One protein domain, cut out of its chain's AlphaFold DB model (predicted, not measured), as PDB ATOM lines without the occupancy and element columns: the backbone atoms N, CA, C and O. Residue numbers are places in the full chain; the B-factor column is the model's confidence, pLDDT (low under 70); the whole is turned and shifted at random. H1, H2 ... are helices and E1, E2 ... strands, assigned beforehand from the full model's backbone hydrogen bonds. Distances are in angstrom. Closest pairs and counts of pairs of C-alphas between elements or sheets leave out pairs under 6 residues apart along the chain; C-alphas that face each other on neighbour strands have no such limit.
ATOM      1  N   TYR A   9      -7.007 -28.539 -25.178       87.31
ATOM      2  CA  TYR A   9      -8.199 -29.363 -25.318       87.31
ATOM      3  C   TYR A   9      -9.452 -28.530 -25.080       87.31
ATOM      4  O   TYR A   9      -9.426 -27.511 -24.388       87.31
ATOM      5  N   GLU A  10     -10.553 -28.973 -25.673       92.00
ATOM      6  CA  GLU A  10     -11.857 -28.347 -25.518       92.00
ATOM      7  C   GLU A  10     -12.703 -29.156 -24.538       92.00
ATOM      8  O   GLU A  10     -12.675 -30.390 -24.530       92.00
ATOM      9  N   MET A  11     -13.448 -28.455 -23.692       89.94
ATOM     10  CA  MET A  11     -14.358 -29.051 -22.728       89.94
ATOM     11  C   MET A  11     -15.694 -28.326 -22.778       89.94
ATOM     12  O   MET A  11     -15.778 -27.132 -22.497       89.94
ATOM     13  N   ARG A  12     -16.752 -29.071 -23.094       93.69
ATOM     14  CA  ARG A  12     -18.117 -28.561 -23.018       93.69
ATOM     15  C   ARG A  12     -18.604 -28.594 -21.573       93.69
ATOM     16  O   ARG A  12     -18.652 -29.654 -20.952       93.69
ATOM     17  N   MET A  13     -19.005 -27.439 -21.068       92.25
ATOM     18  CA  MET A  13     -19.620 -27.263 -19.759       92.25
ATOM     19  C   MET A  13     -21.138 -27.269 -19.887       92.25
ATOM     20  O   MET A  13     -21.696 -26.962 -20.940       92.25
ATOM     21  N   LYS A  14     -21.824 -27.614 -18.801       92.44
ATOM     22  CA  LYS A  14     -23.287 -27.580 -18.777       92.44
ATOM     23  C   LYS A  14     -23.807 -26.133 -18.799       92.44
ATOM     24  O   LYS A  14     -23.101 -25.251 -18.309       92.44
ATOM     25  N   PRO A  15     -25.038 -25.878 -19.280       93.44
ATOM     26  CA  PRO A  15     -25.621 -24.535 -19.294       93.44
ATOM     27  C   PRO A  15     -25.653 -23.833 -17.933       93.44
ATOM     28  O   PRO A  15     -25.553 -22.613 -17.859       93.44
ATOM     29  N   GLU A  16     -25.759 -24.581 -16.833       93.81
ATOM     30  CA  GLU A  16     -25.717 -24.031 -15.477       93.81
ATOM     31  C   GLU A  16     -24.388 -23.324 -15.182       93.81
ATOM     32  O   GLU A  16     -24.388 -22.278 -14.540       93.81
ATOM     33  N   PHE A  17     -23.272 -23.815 -15.730       92.69
ATOM     34  CA  PHE A  17     -21.967 -23.170 -15.581       92.69
ATOM     35  C   PHE A  17     -21.962 -21.759 -16.189       92.69
ATOM     36  O   PHE A  17     -21.461 -20.823 -15.577       92.69
ATOM     37  N   ALA A  18     -22.580 -21.581 -17.359       91.38
ATOM     38  CA  ALA A  18     -22.678 -20.284 -18.030       91.38
ATOM     39  C   ALA A  18     -23.607 -19.288 -17.310       91.38
ATOM     40  O   ALA A  18     -23.567 -18.089 -17.578       91.38
ATOM     41  N   ARG A  19     -24.463 -19.773 -16.400       93.31
ATOM     42  CA  ARG A  19     -25.317 -18.930 -15.547       93.31
ATOM     43  C   ARG A  19     -24.598 -18.463 -14.286       93.31
ATOM     44  O   ARG A  19     -24.941 -17.415 -13.751       93.31
ATOM     45  N   GLU A  20     -23.646 -19.253 -13.803       94.44
ATOM     46  CA  GLU A  20     -22.889 -18.976 -12.579       94.44
ATOM     47  C   GLU A  20     -21.610 -18.176 -12.838       94.44
ATOM     48  O   GLU A  20     -21.184 -17.408 -11.976       94.44
ATOM     49  N   TYR A  21     -21.009 -18.338 -14.018       94.50
ATOM     50  CA  TYR A  21     -19.724 -17.745 -14.364       94.50
ATOM     51  C   TYR A  21     -19.803 -16.953 -15.662       94.50
ATOM     52  O   TYR A  21     -20.458 -17.359 -16.621       94.50
ATOM     53  N   THR A  22     -19.062 -15.850 -15.721       94.62
ATOM     54  CA  THR A  22     -18.875 -15.080 -16.951       94.62
ATOM     55  C   THR A  22     -17.564 -15.437 -17.644       94.62
ATOM     56  O   THR A  22     -16.599 -15.898 -17.026       94.62
ATOM     57  N   ARG A  23     -17.487 -15.140 -18.945       94.94
ATOM     58  CA  ARG A  23     -16.253 -15.260 -19.729       94.94
ATOM     59  C   ARG A  23     -15.062 -14.566 -19.066       94.94
ATOM     60  O   ARG A  23     -13.979 -15.134 -19.040       94.94
ATOM     61  N   GLU A  24     -15.253 -13.356 -18.546       95.62
ATOM     62  CA  GLU A  24     -14.184 -12.547 -17.937       95.62
ATOM     63  C   GLU A  24     -13.656 -13.153 -16.633       95.62
ATOM     64  O   GLU A  24     -12.487 -12.980 -16.306       95.62
ATOM     65  N   GLN A  25     -14.501 -13.882 -15.900       93.75
ATOM     66  CA  GLN A  25     -14.095 -14.582 -14.682       93.75
ATOM     67  C   GLN A  25     -13.328 -15.871 -14.978       93.75
ATOM     68  O   GLN A  25     -12.521 -16.305 -14.159       93.75
ATOM     69  N   VAL A  26     -13.620 -16.509 -16.113       93.75
ATOM     70  CA  VAL A  26     -13.128 -17.856 -16.420       93.75
ATOM     71  C   VAL A  26     -11.930 -17.827 -17.357       93.75
ATOM     72  O   VAL A  26     -10.970 -18.554 -17.124       93.75
ATOM     73  N   VAL A  27     -11.932 -16.992 -18.397       95.12
ATOM     74  CA  VAL A  27     -10.788 -16.878 -19.311       95.12
ATOM     75  C   VAL A  27      -9.608 -16.241 -18.575       95.12
ATOM     76  O   VAL A  27      -9.721 -15.164 -18.003       95.12
ATOM     77  N   GLY A  28      -8.461 -16.915 -18.597       92.56
ATOM     78  CA  GLY A  28      -7.275 -16.565 -17.816       92.56
ATOM     79  C   GLY A  28      -7.284 -17.123 -16.390       92.56
ATOM     80  O   GLY A  28      -6.296 -16.959 -15.676       92.56
ATOM     81  N   ALA A  29      -8.349 -17.812 -15.969       91.00
ATOM     82  CA  ALA A  29      -8.385 -18.489 -14.682       91.00
ATOM     83  C   ALA A  29      -7.785 -19.905 -14.775       91.00
ATOM     84  O   ALA A  29      -7.932 -20.592 -15.795       91.00
ATOM     85  N   PRO A  30      -7.116 -20.377 -13.706       89.81
ATOM     86  CA  PRO A  30      -6.695 -21.762 -13.615       89.81
ATOM     87  C   PRO A  30      -7.924 -22.668 -13.541       89.81
ATOM     88  O   PRO A  30      -8.801 -22.500 -12.694       89.81
ATOM     89  N   PHE A  31      -7.956 -23.670 -14.406       86.25
ATOM     90  CA  PHE A  31      -8.995 -24.677 -14.453       86.25
ATOM     91  C   PHE A  31      -8.524 -25.948 -13.757       86.25
ATOM     92  O   PHE A  31      -7.424 -26.445 -14.013       86.25
ATOM     93  N   ARG A  32      -9.365 -26.470 -12.863       81.44
ATOM     94  CA  ARG A  32      -9.153 -27.746 -12.176       81.44
ATOM     95  C   ARG A  32     -10.381 -28.602 -12.394       81.44
ATOM     96  O   ARG A  32     -11.422 -28.324 -11.802       81.44
ATOM     97  N   TYR A  33     -10.259 -29.632 -13.222       68.06
ATOM     98  CA  TYR A  33     -11.375 -30.539 -13.474       68.06
ATOM     99  C   TYR A  33     -11.101 -31.923 -12.889       68.06
ATOM    100  O   TYR A  33     -10.065 -32.526 -13.198       68.06
ATOM    101  N   PRO A  34     -12.007 -32.451 -12.049       65.56
ATOM    102  CA  PRO A  34     -11.927 -33.834 -11.623       65.56
ATOM    103  C   PRO A  34     -12.277 -34.734 -12.811       65.56
ATOM    104  O   PRO A  34     -13.389 -34.697 -13.334       65.56
ATOM    105  N   MET A  35     -11.330 -35.563 -13.237       61.12
ATOM    106  CA  MET A  35     -11.538 -36.540 -14.303       61.12
ATOM    107  C   MET A  35     -11.470 -37.930 -13.668       61.12
ATOM    108  O   MET A  35     -10.442 -38.318 -13.121       61.12
ATOM    109  N   GLY A  36     -12.594 -38.655 -13.659       58.78
ATOM    110  CA  GLY A  36     -12.651 -40.020 -13.120       58.78
ATOM    111  C   GLY A  36     -12.372 -40.147 -11.614       58.78
ATOM    112  O   GLY A  36     -11.784 -41.136 -11.195       58.78
ATOM    113  N   GLY A  37     -12.754 -39.159 -10.796       58.97
ATOM    114  CA  GLY A  37     -12.571 -39.209  -9.334       58.97
ATOM    115  C   GLY A  37     -11.183 -38.792  -8.834       58.97
ATOM    116  O   GLY A  37     -10.967 -38.721  -7.628       58.97
ATOM    117  N   HIS A  38     -10.268 -38.439  -9.737       54.41
ATOM    118  CA  HIS A  38      -8.973 -37.857  -9.403       54.41
ATOM    119  C   HIS A  38      -8.892 -36.423  -9.956       54.41
ATOM    120  O   HIS A  38      -9.452 -36.107 -11.011       54.41
ATOM    121  N   MET A  39      -8.224 -35.516  -9.237       57.09
ATOM    122  CA  MET A  39      -7.958 -34.154  -9.718       57.09
ATOM    123  C   MET A  39      -6.786 -34.229 -10.706       57.09
ATOM    124  O   MET A  39      -5.633 -34.162 -10.295       57.09
ATOM    125  N   ILE A  40      -7.084 -34.489 -11.986       57.59
ATOM    126  CA  ILE A  40      -6.066 -34.878 -12.983       57.59
ATOM    127  C   ILE A  40      -5.610 -33.708 -13.860       57.59
ATOM    128  O   ILE A  40      -4.441 -33.673 -14.229       57.59
ATOM    129  N   SER A  41      -6.475 -32.747 -14.203       63.44
ATOM    130  CA  SER A  41      -6.084 -31.684 -15.138       63.44
ATOM    131  C   SER A  41      -6.011 -30.320 -14.464       63.44
ATOM    132  O   SER A  41      -7.018 -29.798 -13.981       63.44
ATOM    133  N   THR A  42      -4.801 -29.764 -14.456       75.62
ATOM    134  CA  THR A  42      -4.513 -28.354 -14.200       75.62
ATOM    135  C   THR A  42      -4.162 -27.693 -15.524       75.62
ATOM    136  O   THR A  42      -3.210 -28.100 -16.186       75.62
ATOM    137  N   GLY A  43      -4.922 -26.678 -15.912       88.06
ATOM    138  CA  GLY A  43      -4.629 -25.882 -17.099       88.06
ATOM    139  C   GLY A  43      -5.102 -24.448 -16.936       88.06
ATOM    140  O   GLY A  43      -5.686 -24.093 -15.915       88.06
ATOM    141  N   LEU A  44      -4.847 -23.621 -17.937       91.94
ATOM    142  CA  LEU A  44      -5.342 -22.253 -18.017       91.94
ATOM    143  C   LEU A  44      -6.484 -22.210 -19.026       91.94
ATOM    144  O   LEU A  44      -6.323 -22.688 -20.149       91.94
ATOM    145  N   VAL A  45      -7.632 -21.634 -18.670       93.56
ATOM    146  CA  VAL A  45      -8.663 -21.399 -19.688       93.56
ATOM    147  C   VAL A  45      -8.197 -20.271 -20.599       93.56
ATOM    148  O   VAL A  45      -7.947 -19.159 -20.147       93.56
ATOM    149  N   VAL A  46      -8.104 -20.545 -21.894       95.12
ATOM    150  CA  VAL A  46      -7.671 -19.580 -22.916       95.12
ATOM    151  C   VAL A  46      -8.781 -19.242 -23.910       95.12
ATOM    152  O   VAL A  46      -8.637 -18.306 -24.694       95.12
ATOM    153  N   GLY A  47      -9.894 -19.981 -23.882       95.38
ATOM    154  CA  GLY A  47     -11.015 -19.796 -24.799       95.38
ATOM    155  C   GLY A  47     -12.372 -20.018 -24.140       95.38
ATOM    156  O   GLY A  47     -12.495 -20.792 -23.192       95.38
ATOM    157  N   TRP A  48     -13.374 -19.325 -24.677       96.94
ATOM    158  CA  TRP A  48     -14.784 -19.423 -24.306       96.94
ATOM    159  C   TRP A  48     -15.631 -19.263 -25.563       96.94
ATOM    160  O   TRP A  48     -15.487 -18.264 -26.281       96.94
ATOM    161  N   ILE A  49     -16.505 -20.232 -25.804       97.75
ATOM    162  CA  ILE A  49     -17.458 -20.251 -26.909       97.75
ATOM    163  C   ILE A  49     -18.849 -20.465 -26.320       97.75
ATOM    164  O   ILE A  49     -19.069 -21.439 -25.601       97.75
ATOM    165  N   ASP A  50     -19.768 -19.554 -26.629       96.38
ATOM    166  CA  ASP A  50     -21.181 -19.704 -26.292       96.38
ATOM    167  C   ASP A  50     -21.844 -20.674 -27.270       96.38
ATOM    168  O   ASP A  50     -21.682 -20.567 -28.488       96.38
ATOM    169  N   GLU A  51     -22.593 -21.629 -26.733       96.00
ATOM    170  CA  GLU A  51     -23.274 -22.659 -27.507       96.00
ATOM    171  C   GLU A  51     -24.765 -22.322 -27.660       96.00
ATOM    172  O   GLU A  51     -25.363 -21.694 -26.781       96.00
ATOM    173  N   PRO A  52     -25.420 -22.753 -28.753       94.62
ATOM    174  CA  PRO A  52     -26.808 -22.383 -29.035       94.62
ATOM    175  C   PRO A  52     -27.830 -22.934 -28.024       94.62
ATOM    176  O   PRO A  52     -28.938 -22.412 -27.931       94.62
ATOM    177  N   ASP A  53     -27.482 -23.972 -27.263       93.62
ATOM    178  CA  ASP A  53     -28.296 -24.552 -26.185       93.62
ATOM    179  C   ASP A  53     -28.058 -23.880 -24.816       93.62
ATOM    180  O   ASP A  53     -28.593 -24.326 -23.798       93.62
ATOM    181  N   GLY A  54     -27.256 -22.812 -24.777       93.19
ATOM    182  CA  GLY A  54     -26.870 -22.106 -23.558       93.19
ATOM    183  C   GLY A  54     -25.744 -22.782 -22.776       93.19
ATOM    184  O   GLY A  54     -25.400 -22.305 -21.697       93.19
ATOM    185  N   ALA A  55     -25.177 -23.881 -23.285       96.31
ATOM    186  CA  ALA A  55     -23.913 -24.415 -22.798       96.31
ATOM    187  C   ALA A  55     -22.747 -23.499 -23.198       96.31
ATOM    188  O   ALA A  55     -22.902 -22.554 -23.975       96.31
ATOM    189  N   VAL A  56     -21.559 -23.801 -22.679       96.81
ATOM    190  CA  VAL A  56     -20.327 -23.131 -23.109       96.81
ATOM    191  C   VAL A  56     -19.226 -24.148 -23.323       96.81
ATOM    192  O   VAL A  56     -19.088 -25.096 -22.547       96.81
ATOM    193  N   THR A  57     -18.427 -23.951 -24.364       96.12
ATOM    194  CA  THR A  57     -17.219 -24.740 -24.610       96.12
ATOM    195  C   THR A  57     -16.002 -23.922 -24.192       96.12
ATOM    196  O   THR A  57     -15.766 -22.818 -24.684       96.12
ATOM    197  N   LEU A  58     -15.233 -24.463 -23.247       94.56
ATOM    198  CA  LEU A  58     -13.983 -23.886 -22.770       94.56
ATOM    199  C   LEU A  58     -12.812 -24.495 -23.535       94.56
ATOM    200  O   LEU A  58     -12.743 -25.712 -23.698       94.56
ATOM    201  N   THR A  59     -11.852 -23.667 -23.933       94.25
ATOM    202  CA  THR A  59     -10.546 -24.146 -24.399       94.25
ATOM    203  C   THR A  59      -9.560 -24.034 -23.249       94.25
ATOM    204  O   THR A  59      -9.331 -22.936 -22.739       94.25
ATOM    205  N   VAL A  60      -8.964 -25.153 -22.855       91.75
ATOM    206  CA  VAL A  60      -7.993 -25.222 -21.764       91.75
ATOM    207  C   VAL A  60      -6.620 -25.543 -22.333       91.75
ATOM    208  O   VAL A  60      -6.456 -26.480 -23.113       91.75
ATOM    209  N   GLU A  61      -5.631 -24.753 -21.942       91.19
ATOM    210  CA  GLU A  61      -4.223 -24.963 -22.248       91.19
ATOM    211  C   GLU A  61      -3.550 -25.664 -21.060       91.19
ATOM    212  O   GLU A  61      -3.551 -25.134 -19.948       91.19
ATOM    213  N   GLN A  62      -3.017 -26.873 -21.265       83.31
ATOM    214  CA  GLN A  62      -2.232 -27.565 -20.239       83.31
ATOM    215  C   GLN A  62      -0.875 -26.885 -20.072       83.31
ATOM    216  O   GLN A  62      -0.183 -26.626 -21.062       83.31
ATOM    217  N   GLY A  63      -0.533 -26.607 -18.813       70.25
ATOM    218  CA  GLY A  63       0.760 -26.070 -18.390       70.25
ATOM    219  C   GLY A  63       1.719 -27.152 -17.923       70.25
ATOM    220  O   GLY A  63       1.236 -28.238 -17.530       70.25
TER     221      GLY A  63
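What this domain is: This is residues 9 to 63 of the 63 residues of an uncharacterized protein of Actinoplanes lutulentus (UniProt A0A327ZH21). A single strongly twisted, curled sheet of four strands is folded over by a sharp bend in its long strand E3, and it stays open, its edge strands E1 and E2 apart; two short helices, H1 and H2, link E1 to E2 and only graze the sheet. The turn of the E2 and E3 hairpin and the link from E3 to E4 lie at opposite ends of the model's greatest length. The printed part has 55 residues with two named helices and four named strands, in the order E1, H1, H2, E2, E3, E4 along the chain. The sheet's order is E1, E4, E3, E2, all antiparallel, and the class is mixed, helices and strands. The whole is compact, with a radius of gyration of the C-alphas of 10.9 A, and its rounded outline spans 29 by 22 by 18 A.

How they stand to each other: The longest strand is E3, residues 38 to 50, an inner strand that bends by 85 degrees at residue 46. The other inner strand, E4, residues 56 to 62, is its antiparallel neighbour, with an angle of 127 degrees between their directions; N 46 and O 59 are 2.8 A apart and N 57 and O 49 are 2.9 A apart, both within hydrogen-bond range. On the other side of E3 is the edge strand E2, residues 30 to 35, antiparallel to it at 122 degrees; N 31 and O 43 are within hydrogen-bond range at 2.8 A, and N 35 and O 38 at 3.0 A. E2, E3 and E4 form a meander, each strand the antiparallel neighbour of the one before, and E2 and E3, like E3 and E4, form a hairpin. The other edge strand, E1, residues 9 to 13, is antiparallel to E4 at 146 degrees, with N 11 and O 58 within hydrogen-bond range at 2.8 A. E1 and E2 are apart. From edge to edge the strands' lines turn by 101 degrees and the way across the sheet turns by 82 degrees. H1, residues 15 to 20, is on the sheet but only grazes it, with its residues 15 to 19; the closest C-alphas of H1 and E4 are those of Ala 18 and Val 56, 6.3 A apart. H2, residues 23 to 26, also only grazes the sheet, and its closest C-alpha to E3 is that of Arg 23, 6.4 A from the C-alpha of Trp 48. H1 and H2 are apart. Every O i to N i+4 pair in H1 is within hydrogen-bond range, while H2 is too short for such a pair; its one O i to N i+3 pair is within range.

Where its parts are: E3 runs from His 38 to Asp 50, 27.6 A from first to last C-alpha, beginning at (-8.973, -37.857, -9.403). E4 is 18.9 A long from Val 56 to Gln 62, where the last element ends with its C-alpha at (-2.232, -27.565, -20.239). E2, Pro 30 to Met 35, measures 15.6 A. E1, Tyr 9 to Met 13, measures 12.9 A and begins at C-alpha (-8.199, -29.363, -25.318). H1, Pro 15 to Glu 20, is 9.1 A long, and H2, Arg 23 to Val 26, is 5.2 A.

The domain as a whole: The two C-alphas farthest apart are those of His 38 and Pro 52, at 30.7 A, while those of Tyr 9 and Gly 63, the first and last printed, are 11.8 A apart. The printed part has no cut and ends at residue 63, the chain's last. The links between successive named elements are tight, the one from E3 to E4 having 5 residues. The mean pLDDT of the printed part is 86.9, and confidence is low, under 70, at residues 33 to 41.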